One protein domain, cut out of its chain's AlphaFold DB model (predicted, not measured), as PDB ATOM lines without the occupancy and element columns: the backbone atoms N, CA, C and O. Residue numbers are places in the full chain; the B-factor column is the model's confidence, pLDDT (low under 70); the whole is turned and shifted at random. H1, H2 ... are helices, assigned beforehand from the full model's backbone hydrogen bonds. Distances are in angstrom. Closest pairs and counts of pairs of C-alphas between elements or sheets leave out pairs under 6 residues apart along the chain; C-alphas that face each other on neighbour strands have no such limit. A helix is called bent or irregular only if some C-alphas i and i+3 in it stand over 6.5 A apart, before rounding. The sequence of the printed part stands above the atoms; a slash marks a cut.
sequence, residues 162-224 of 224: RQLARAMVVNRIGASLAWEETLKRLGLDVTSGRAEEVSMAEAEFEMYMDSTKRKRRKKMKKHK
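This is residues 162 to 224 of the 224 residues of an uncharacterized protein of Pycnoporus cinnabarinus (UniProt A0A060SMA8). Look for three helices joined end to end in an open chain, with no packed core: the longest, H1, makes an L-shaped corner with H2, and H3 turns off at the far end of H2. Most of each helix stands free. The printed part has 63 residues with three named helices, in the order H1, H2, H3, and no named strand; the class is all helix. It is extended, with a radius of gyration of the C-alphas of 18.8 A and spans of 44 by 37 by 20 A.

Begin with H1, residues 162 to 185, which has a kink of 26 degrees near residue 172. It is neither bent nor irregular, but only just: C-alphas 172 and 175 are 6.2 A apart. H1 and H2, residues 190 to 208, only just touch, with 3 pairs of C-alphas within 8 A, and only at the corner by their link. There H1 touches H2 with residues 180 to 184 alone, and H2 touches H1 with residue 190 alone; the closest C-alphas, of Glu 180 and Val 190, are 7.1 A apart. Their lines are about perpendicular, at 74 degrees. At Glu 206, H2 is close to but not clearly touching H3, residues 211 to 222: the closest C-alphas, of Glu 206 and Arg 214, are 7.3 A apart. These two run opposite ways at a steep tilt of 62 degrees. H1 and H3 are apart. In H2 and H3 every O i to N i+4 pair is within hydrogen-bond range; in H1, 18 of 20 are.

Find C-alpha 162 at (136.337, 168.004, 239.007); from there H1 runs 33.9 A to C-alpha 185. H2 starts at C-alpha 190, at (158.848, 182.033, 255.037), and covers 26.4 A to C-alpha 208. H3 covers 16.5 A and ends at C-alpha 222, at (167.100, 189.389, 223.058).

The two C-alphas farthest apart, of Gln 163 and Ser 211, are 46.8 A apart. The printed part has no cut, and both links are tight. Mean pLDDT of the printed part is 83.5; residues 192 to 194 and 224, the chain's last, are under 70.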
ATOM      1  N   ARG A 162     135.726 166.659 238.969       93.75
ATOM      2  CA  ARG A 162     136.337 168.004 239.007       93.75
ATOM      3  C   ARG A 162     136.182 168.656 240.377       93.75
ATOM      4  O   ARG A 162     137.132 169.277 240.859       93.75
ATOM      5  N   GLN A 163     135.012 168.543 240.996       94.62
ATOM      6  CA  GLN A 163     134.754 169.094 242.326       94.62
ATOM      7  C   GLN A 163     135.587 168.379 243.391       94.62
ATOM      8  O   GLN A 163     136.244 169.045 244.191       94.62
ATOM      9  N   LEU A 164     135.661 167.047 243.339       91.94
ATOM     10  CA  LEU A 164     136.501 166.243 244.224       91.94
ATOM     11  C   LEU A 164     137.974 166.637 244.084       91.94
ATOM     12  O   LEU A 164     138.644 166.884 245.087       91.94
ATOM     13  N   ALA A 165     138.476 166.773 242.855       92.06
ATOM     14  CA  ALA A 165     139.847 167.212 242.618       92.06
ATOM     15  C   ALA A 165     140.123 168.593 243.241       92.06
ATOM     16  O   ALA A 165     141.147 168.779 243.901       92.06
ATOM     17  N   ARG A 166     139.195 169.551 243.095       91.44
ATOM     18  CA  ARG A 166     139.303 170.870 243.743       91.44
ATOM     19  C   ARG A 166     139.294 170.751 245.265       91.44
ATOM     20  O   ARG A 166     140.150 171.348 245.908       91.44
ATOM     21  N   ALA A 167     138.390 169.955 245.831       89.81
ATOM     22  CA  ALA A 167     138.297 169.740 247.272       89.81
ATOM     23  C   ALA A 167     139.575 169.104 247.843       89.81
ATOM     24  O   ALA A 167     140.098 169.571 248.851       89.81
ATOM     25  N   MET A 168     140.148 168.103 247.167       88.00
ATOM     26  CA  MET A 168     141.429 167.504 247.562       88.00
ATOM     27  C   MET A 168     142.579 168.512 247.527       88.00
ATOM     28  O   MET A 168     143.435 168.502 248.412       88.00
ATOM     29  N   VAL A 169     142.617 169.377 246.511       89.12
ATOM     30  CA  VAL A 169     143.622 170.440 246.404       89.12
ATOM     31  C   VAL A 169     143.456 171.451 247.540       89.12
ATOM     32  O   VAL A 169     144.437 171.764 248.209       89.12
ATOM     33  N   VAL A 170     142.231 171.901 247.820       85.94
ATOM     34  CA  VAL A 170     141.944 172.840 248.918       85.94
ATOM     35  C   VAL A 170     142.280 172.228 250.280       85.94
ATOM     36  O   VAL A 170     142.960 172.880 251.066       85.94
ATOM     37  N   ASN A 171     141.918 170.969 250.540       85.44
ATOM     38  CA  ASN A 171     142.247 170.295 251.802       85.44
ATOM     39  C   ASN A 171     143.760 170.145 252.011       85.44
ATOM     40  O   ASN A 171     144.238 170.230 253.140       85.44
ATOM     41  N   ARG A 172     144.530 169.952 250.934       84.12
ATOM     42  CA  ARG A 172     145.997 169.874 251.015       84.12
ATOM     43  C   ARG A 172     146.643 171.239 251.220       84.12
ATOM     44  O   ARG A 172     147.563 171.354 252.021       84.12
ATOM     45  N   ILE A 173     146.178 172.258 250.503       87.12
ATOM     46  CA  ILE A 173     146.777 173.599 250.545       87.12
ATOM     47  C   ILE A 173     146.344 174.360 251.806       87.12
ATOM     48  O   ILE A 173     147.119 175.158 252.325       87.12
ATOM     49  N   GLY A 174     145.149 174.091 252.338       87.00
ATOM     50  CA  GLY A 174     144.603 174.789 253.503       87.00
ATOM     51  C   GLY A 174     145.486 174.667 254.743       87.00
ATOM     52  O   GLY A 174     145.773 175.673 255.386       87.00
ATOM     53  N   ALA A 175     145.994 173.464 255.035       83.25
ATOM     54  CA  ALA A 175     146.909 173.255 256.158       83.25
ATOM     55  C   ALA A 175     148.235 174.014 255.976       83.25
ATOM     56  O   ALA A 175     148.738 174.613 256.924       83.25
ATOM     57  N   SER A 176     148.782 174.034 254.754       84.69
ATOM     58  CA  SER A 176     150.006 174.783 254.446       84.69
ATOM     59  C   SER A 176     149.802 176.292 254.567       84.69
ATOM     60  O   SER A 176     150.647 176.958 255.151       84.69
ATOM     61  N   LEU A 177     148.675 176.824 254.087       86.69
ATOM     62  CA  LEU A 177     148.353 178.248 254.204       86.69
ATOM     63  C   LEU A 177     148.136 178.675 255.658       86.69
ATOM     64  O   LEU A 177     148.677 179.697 256.072       86.69
ATOM     65  N   ALA A 178     147.394 177.886 256.440       90.25
ATOM     66  CA  ALA A 178     147.198 178.157 257.863       90.25
ATOM     67  C   ALA A 178     148.539 178.150 258.614       90.25
ATOM     68  O   ALA A 178     148.802 179.023 259.438       90.25
ATOM     69  N   TRP A 179     149.424 177.203 258.288       88.62
ATOM     70  CA  TRP A 179     150.765 177.163 258.862       88.62
ATOM     71  C   TRP A 179     151.610 178.377 258.453       88.62
ATOM     72  O   TRP A 179     152.210 179.022 259.314       88.62
ATOM     73  N   GLU A 180     151.608 178.762 257.176       90.25
ATOM     74  CA  GLU A 180     152.286 179.978 256.705       90.25
ATOM     75  C   GLU A 180     151.778 181.240 257.421       90.25
ATOM     76  O   GLU A 180     152.576 182.100 257.793       90.25
ATOM     77  N   GLU A 181     150.473 181.349 257.666       92.25
ATOM     78  CA  GLU A 181     149.888 182.456 258.424       92.25
ATOM     79  C   GLU A 181     150.363 182.469 259.884       92.25
ATOM     80  O   GLU A 181     150.741 183.524 260.406       92.25
ATOM     81  N   THR A 182     150.419 181.304 260.542       94.19
ATOM     82  CA  THR A 182     150.947 181.215 261.913       94.19
ATOM     83  C   THR A 182     152.419 181.613 261.993       94.19
ATOM     84  O   THR A 182     152.794 182.361 262.895       94.19
ATOM     85  N   LEU A 183     153.241 181.195 261.026       92.00
ATOM     86  CA  LEU A 183     154.650 181.577 260.961       92.00
ATOM     87  C   LEU A 183     154.813 183.082 260.736       92.00
ATOM     88  O   LEU A 183     155.592 183.721 261.445       92.00
ATOM     89  N   LYS A 184     154.001 183.679 259.854       91.19
ATOM     90  CA  LYS A 184     153.959 185.138 259.669       91.19
ATOM     91  C   LYS A 184     153.600 185.872 260.959       91.19
ATOM     92  O   LYS A 184     154.246 186.864 261.288       91.19
ATOM     93  N   ARG A 185     152.622 185.378 261.725       92.00
ATOM     94  CA  ARG A 185     152.242 185.965 263.024       92.00
ATOM     95  C   ARG A 185     153.359 185.861 264.070       92.00
ATOM     96  O   ARG A 185     153.462 186.733 264.927       92.00
ATOM     97  N   LEU A 186     154.195 184.829 263.986       93.31
ATOM     98  CA  LEU A 186     155.395 184.657 264.813       93.31
ATOM     99  C   LEU A 186     156.600 185.479 264.313       93.31
ATOM    100  O   LEU A 186     157.658 185.438 264.933       93.31
ATOM    101  N   GLY A 187     156.456 186.224 263.211       89.00
ATOM    102  CA  GLY A 187     157.532 187.012 262.604       89.00
ATOM    103  C   GLY A 187     158.493 186.202 261.728       89.00
ATOM    104  O   GLY A 187     159.483 186.752 261.253       89.00
ATOM    105  N   LEU A 188     158.208 184.919 261.483       80.81
ATOM    106  CA  LEU A 188     158.932 184.082 260.527       80.81
ATOM    107  C   LEU A 188     158.219 184.129 259.177       80.81
ATOM    108  O   LEU A 188     157.394 183.273 258.852       80.81
ATOM    109  N   ASP A 189     158.526 185.143 258.374       79.38
ATOM    110  CA  ASP A 189     157.992 185.212 257.018       79.38
ATOM    111  C   ASP A 189     158.767 184.279 256.077       79.38
ATOM    112  O   ASP A 189     159.763 184.642 255.455       79.38
ATOM    113  N   VAL A 190     158.282 183.045 255.948       74.25
ATOM    114  CA  VAL A 190     158.848 182.033 255.037       74.25
ATOM    115  C   VAL A 190     158.809 182.500 253.577       74.25
ATOM    116  O   VAL A 190     159.575 182.010 252.746       74.25
ATOM    117  N   THR A 191     157.946 183.463 253.234       70.12
ATOM    118  CA  THR A 191     157.846 183.951 251.856       70.12
ATOM    119  C   THR A 191     159.046 184.799 251.440       70.12
ATOM    120  O   THR A 191     159.412 184.763 250.262       70.12
ATOM    121  N   SER A 192     159.723 185.469 252.383       67.19
ATOM    122  CA  SER A 192     160.952 186.209 252.077       67.19
ATOM    123  C   SER A 192     162.123 185.258 251.822       67.19
ATOM    124  O   SER A 192     162.817 185.405 250.818       67.19
ATOM    125  N   GLY A 193     162.286 184.233 252.667       65.62
ATOM    126  CA  GLY A 193     163.351 183.234 252.522       65.62
ATOM    127  C   GLY A 193     163.187 182.380 251.264       65.62
ATOM    128  O   GLY A 193     164.142 182.147 250.533       65.62
ATOM    129  N   ARG A 194     161.952 181.995 250.926       66.50
ATOM    130  CA  ARG A 194     161.691 181.153 249.751       66.50
ATOM    131  C   ARG A 194     161.941 181.876 248.425       66.50
ATOM    132  O   ARG A 194     162.362 181.243 247.461       66.50
ATOM    133  N   ALA A 195     161.678 183.181 248.347       71.06
ATOM    134  CA  ALA A 195     161.990 183.966 247.151       71.06
ATOM    135  C   ALA A 195     163.509 184.062 246.925       71.06
ATOM    136  O   ALA A 195     163.978 183.945 245.792       71.06
ATOM    137  N   GLU A 196     164.269 184.216 248.008       71.75
ATOM    138  CA  GLU A 196     165.728 184.220 247.979       71.75
ATOM    139  C   GLU A 196     166.288 182.838 247.611       71.75
ATOM    140  O   GLU A 196     167.120 182.738 246.713       71.75
ATOM    141  N   GLU A 197     165.763 181.762 248.203       72.44
ATOM    142  CA  GLU A 197     166.130 180.379 247.865       72.44
ATOM    143  C   GLU A 197     165.845 180.044 246.399       72.44
ATOM    144  O   GLU A 197     166.686 179.451 245.724       72.44
ATOM    145  N   VAL A 198     164.685 180.449 245.873       77.44
ATOM    146  CA  VAL A 198     164.348 180.248 244.455       77.44
ATOM    147  C   VAL A 198     165.291 181.053 243.562       77.44
ATOM    148  O   VAL A 198     165.768 180.524 242.561       77.44
ATOM    149  N   SER A 199     165.626 182.292 243.932       79.38
ATOM    150  CA  SER A 199     166.602 183.102 243.194       79.38
ATOM    151  C   SER A 199     168.005 182.487 243.223       79.38
ATOM    152  O   SER A 199     168.703 182.498 242.207       79.38
ATOM    153  N   MET A 200     168.431 181.937 244.362       80.25
ATOM    154  CA  MET A 200     169.717 181.249 244.488       80.25
ATOM    155  C   MET A 200     169.739 179.958 243.671       80.25
ATOM    156  O   MET A 200     170.691 179.734 242.929       80.25
ATOM    157  N   ALA A 201     168.670 179.164 243.717       80.62
ATOM    158  CA  ALA A 201     168.538 177.951 242.916       80.62
ATOM    159  C   ALA A 201     168.505 178.256 241.409       80.62
ATOM    160  O   ALA A 201     169.091 177.525 240.610       80.62
ATOM    161  N   GLU A 202     167.867 179.355 240.992       80.50
ATOM    162  CA  GLU A 202     167.908 179.814 239.600       80.50
ATOM    163  C   GLU A 202     169.315 180.258 239.186       80.50
ATOM    164  O   GLU A 202     169.766 179.913 238.090       80.50
ATOM    165  N   ALA A 203     170.034 180.975 240.053       82.31
ATOM    166  CA  ALA A 203     171.411 181.392 239.800       82.31
ATOM    167  C   ALA A 203     172.376 180.195 239.735       82.31
ATOM    168  O   ALA A 203     173.240 180.145 238.854       82.31
ATOM    169  N   GLU A 204     172.201 179.209 240.612       81.81
ATOM    170  CA  GLU A 204     172.968 177.964 240.620       81.81
ATOM    171  C   GLU A 204     172.682 177.131 239.365       81.81
ATOM    172  O   GLU A 204     173.603 176.672 238.683       81.81
ATOM    173  N   PHE A 205     171.411 177.018 238.976       77.25
ATOM    174  CA  PHE A 205     171.028 176.355 237.734       77.25
ATOM    175  C   PHE A 205     171.610 177.068 236.505       77.25
ATOM    176  O   PHE A 205     172.092 176.424 235.570       77.25
ATOM    177  N   GLU A 206     171.612 178.403 236.497       76.12
ATOM    178  CA  GLU A 206     172.232 179.206 235.444       76.12
ATOM    179  C   GLU A 206     173.758 179.002 235.419       76.12
ATOM    180  O   GLU A 206     174.351 179.016 234.335       76.12
ATOM    181  N   MET A 207     174.409 178.820 236.574       75.81
ATOM    182  CA  MET A 207     175.843 178.524 236.710       75.81
ATOM    183  C   MET A 207     176.203 177.135 236.174       75.81
ATOM    184  O   MET A 207     177.225 176.996 235.503       75.81
ATOM    185  N   TYR A 208     175.346 176.138 236.390       79.06
ATOM    186  CA  TYR A 208     175.557 174.769 235.910       79.06
ATOM    187  C   TYR A 208     175.260 174.590 234.408       79.06
ATOM    188  O   TYR A 208     175.521 173.538 233.817       79.06
ATOM    189  N   MET A 209     174.700 175.610 233.749       79.31
ATOM    190  CA  MET A 209     174.487 175.589 232.306       79.31
ATOM    191  C   MET A 209     175.774 175.869 231.536       79.31
ATOM    192  O   MET A 209     176.371 176.937 231.638       79.31
ATOM    193  N   ASP A 210     176.124 174.924 230.661       77.88
ATOM    194  CA  ASP A 210     177.217 175.063 229.703       77.88
ATOM    195  C   ASP A 210     177.091 176.363 228.874       77.88
ATOM    196  O   ASP A 210     175.991 176.799 228.499       77.88
ATOM    197  N   SER A 211     178.233 176.983 228.571       78.38
ATOM    198  CA  SER A 211     178.367 178.293 227.918       78.38
ATOM    199  C   SER A 211     177.549 178.385 226.626       78.38
ATOM    200  O   SER A 211     176.894 179.396 226.347       78.38
ATOM    201  N   THR A 212     177.497 177.291 225.864       84.38
ATOM    202  CA  THR A 212     176.704 177.181 224.633       84.38
ATOM    203  C   THR A 212     175.196 177.294 224.894       84.38
ATOM    204  O   THR A 212     174.496 178.032 224.187       84.38
ATOM    205  N   LYS A 213     174.683 176.635 225.941       86.12
ATOM    206  CA  LYS A 213     173.266 176.680 226.341       86.12
ATOM    207  C   LYS A 213     172.890 178.050 226.899       86.12
ATOM    208  O   LYS A 213     171.881 178.618 226.460       86.12
ATOM    209  N   ARG A 214     173.727 178.623 227.773       84.00
ATOM    210  CA  ARG A 214     173.544 179.979 228.325       84.00
ATOM    211  C   ARG A 214     173.505 181.027 227.206       84.00
ATOM    212  O   ARG A 214     172.576 181.835 227.127       84.00
ATOM    213  N   LYS A 215     174.454 180.964 226.264       87.75
ATOM    214  CA  LYS A 215     174.521 181.879 225.110       87.75
ATOM    215  C   LYS A 215     173.307 181.737 224.188       87.75
ATOM    216  O   LYS A 215     172.758 182.755 223.764       87.75
ATOM    217  N   ARG A 216     172.837 180.511 223.916       89.56
ATOM    218  CA  ARG A 216     171.621 180.273 223.113       89.56
ATOM    219  C   ARG A 216     170.379 180.876 223.775       89.56
ATOM    220  O   ARG A 216     169.628 181.576 223.095       89.56
ATOM    221  N   ARG A 217     170.178 180.662 225.082       84.88
ATOM    222  CA  ARG A 217     169.058 181.252 225.844       84.88
ATOM    223  C   ARG A 217     169.102 182.781 225.822       84.88
ATOM    224  O   ARG A 217     168.095 183.407 225.496       84.88
ATOM    225  N   LYS A 218     170.271 183.382 226.082       88.50
ATOM    226  CA  LYS A 218     170.457 184.846 226.067       88.50
ATOM    227  C   LYS A 218     170.221 185.448 224.679       88.50
ATOM    228  O   LYS A 218     169.561 186.478 224.571       88.50
ATOM    229  N   LYS A 219     170.684 184.779 223.613       91.88
ATOM    230  CA  LYS A 219     170.401 185.175 222.223       91.88
ATOM    231  C   LYS A 219     168.897 185.147 221.944       91.88
ATOM    232  O   LYS A 219     168.363 186.128 221.446       91.88
ATOM    233  N   MET A 220     168.208 184.068 222.318       86.50
ATOM    234  CA  MET A 220     166.764 183.958 222.092       86.50
ATOM    235  C   MET A 220     165.933 184.960 222.902       86.50
ATOM    236  O   MET A 220     164.919 185.426 222.399       86.50
ATOM    237  N   LYS A 221     166.354 185.320 224.122       90.06
ATOM    238  CA  LYS A 221     165.665 186.321 224.955       90.06
ATOM    239  C   LYS A 221     165.816 187.754 224.421       90.06
ATOM    240  O   LYS A 221     164.942 188.563 224.670       90.06
ATOM    241  N   LYS A 222     166.888 188.064 223.679       89.81
ATOM    242  CA  LYS A 222     167.100 189.389 223.058       89.81
ATOM    243  C   LYS A 222     166.199 189.638 221.839       89.81
ATOM    244  O   LYS A 222     165.954 190.785 221.493       89.81
ATOM    245  N   HIS A 223     165.759 188.573 221.174       80.44
ATOM    246  CA  HIS A 223     164.908 188.643 219.980       80.44
ATOM    247  C   HIS A 223     163.430 188.350 220.281       80.44
ATOM    248  O   HIS A 223     162.669 188.068 219.359       80.44
ATOM    249  N   LYS A 224     163.054 188.353 221.562       64.44
ATOM    250  CA  LYS A 224     161.690 188.159 222.051       64.44
ATOM    251  C   LYS A 224     161.173 189.477 222.593       64.44
ATOM    252  O   LYS A 224     159.971 189.725 222.391       64.44
TER     253      LYS A 224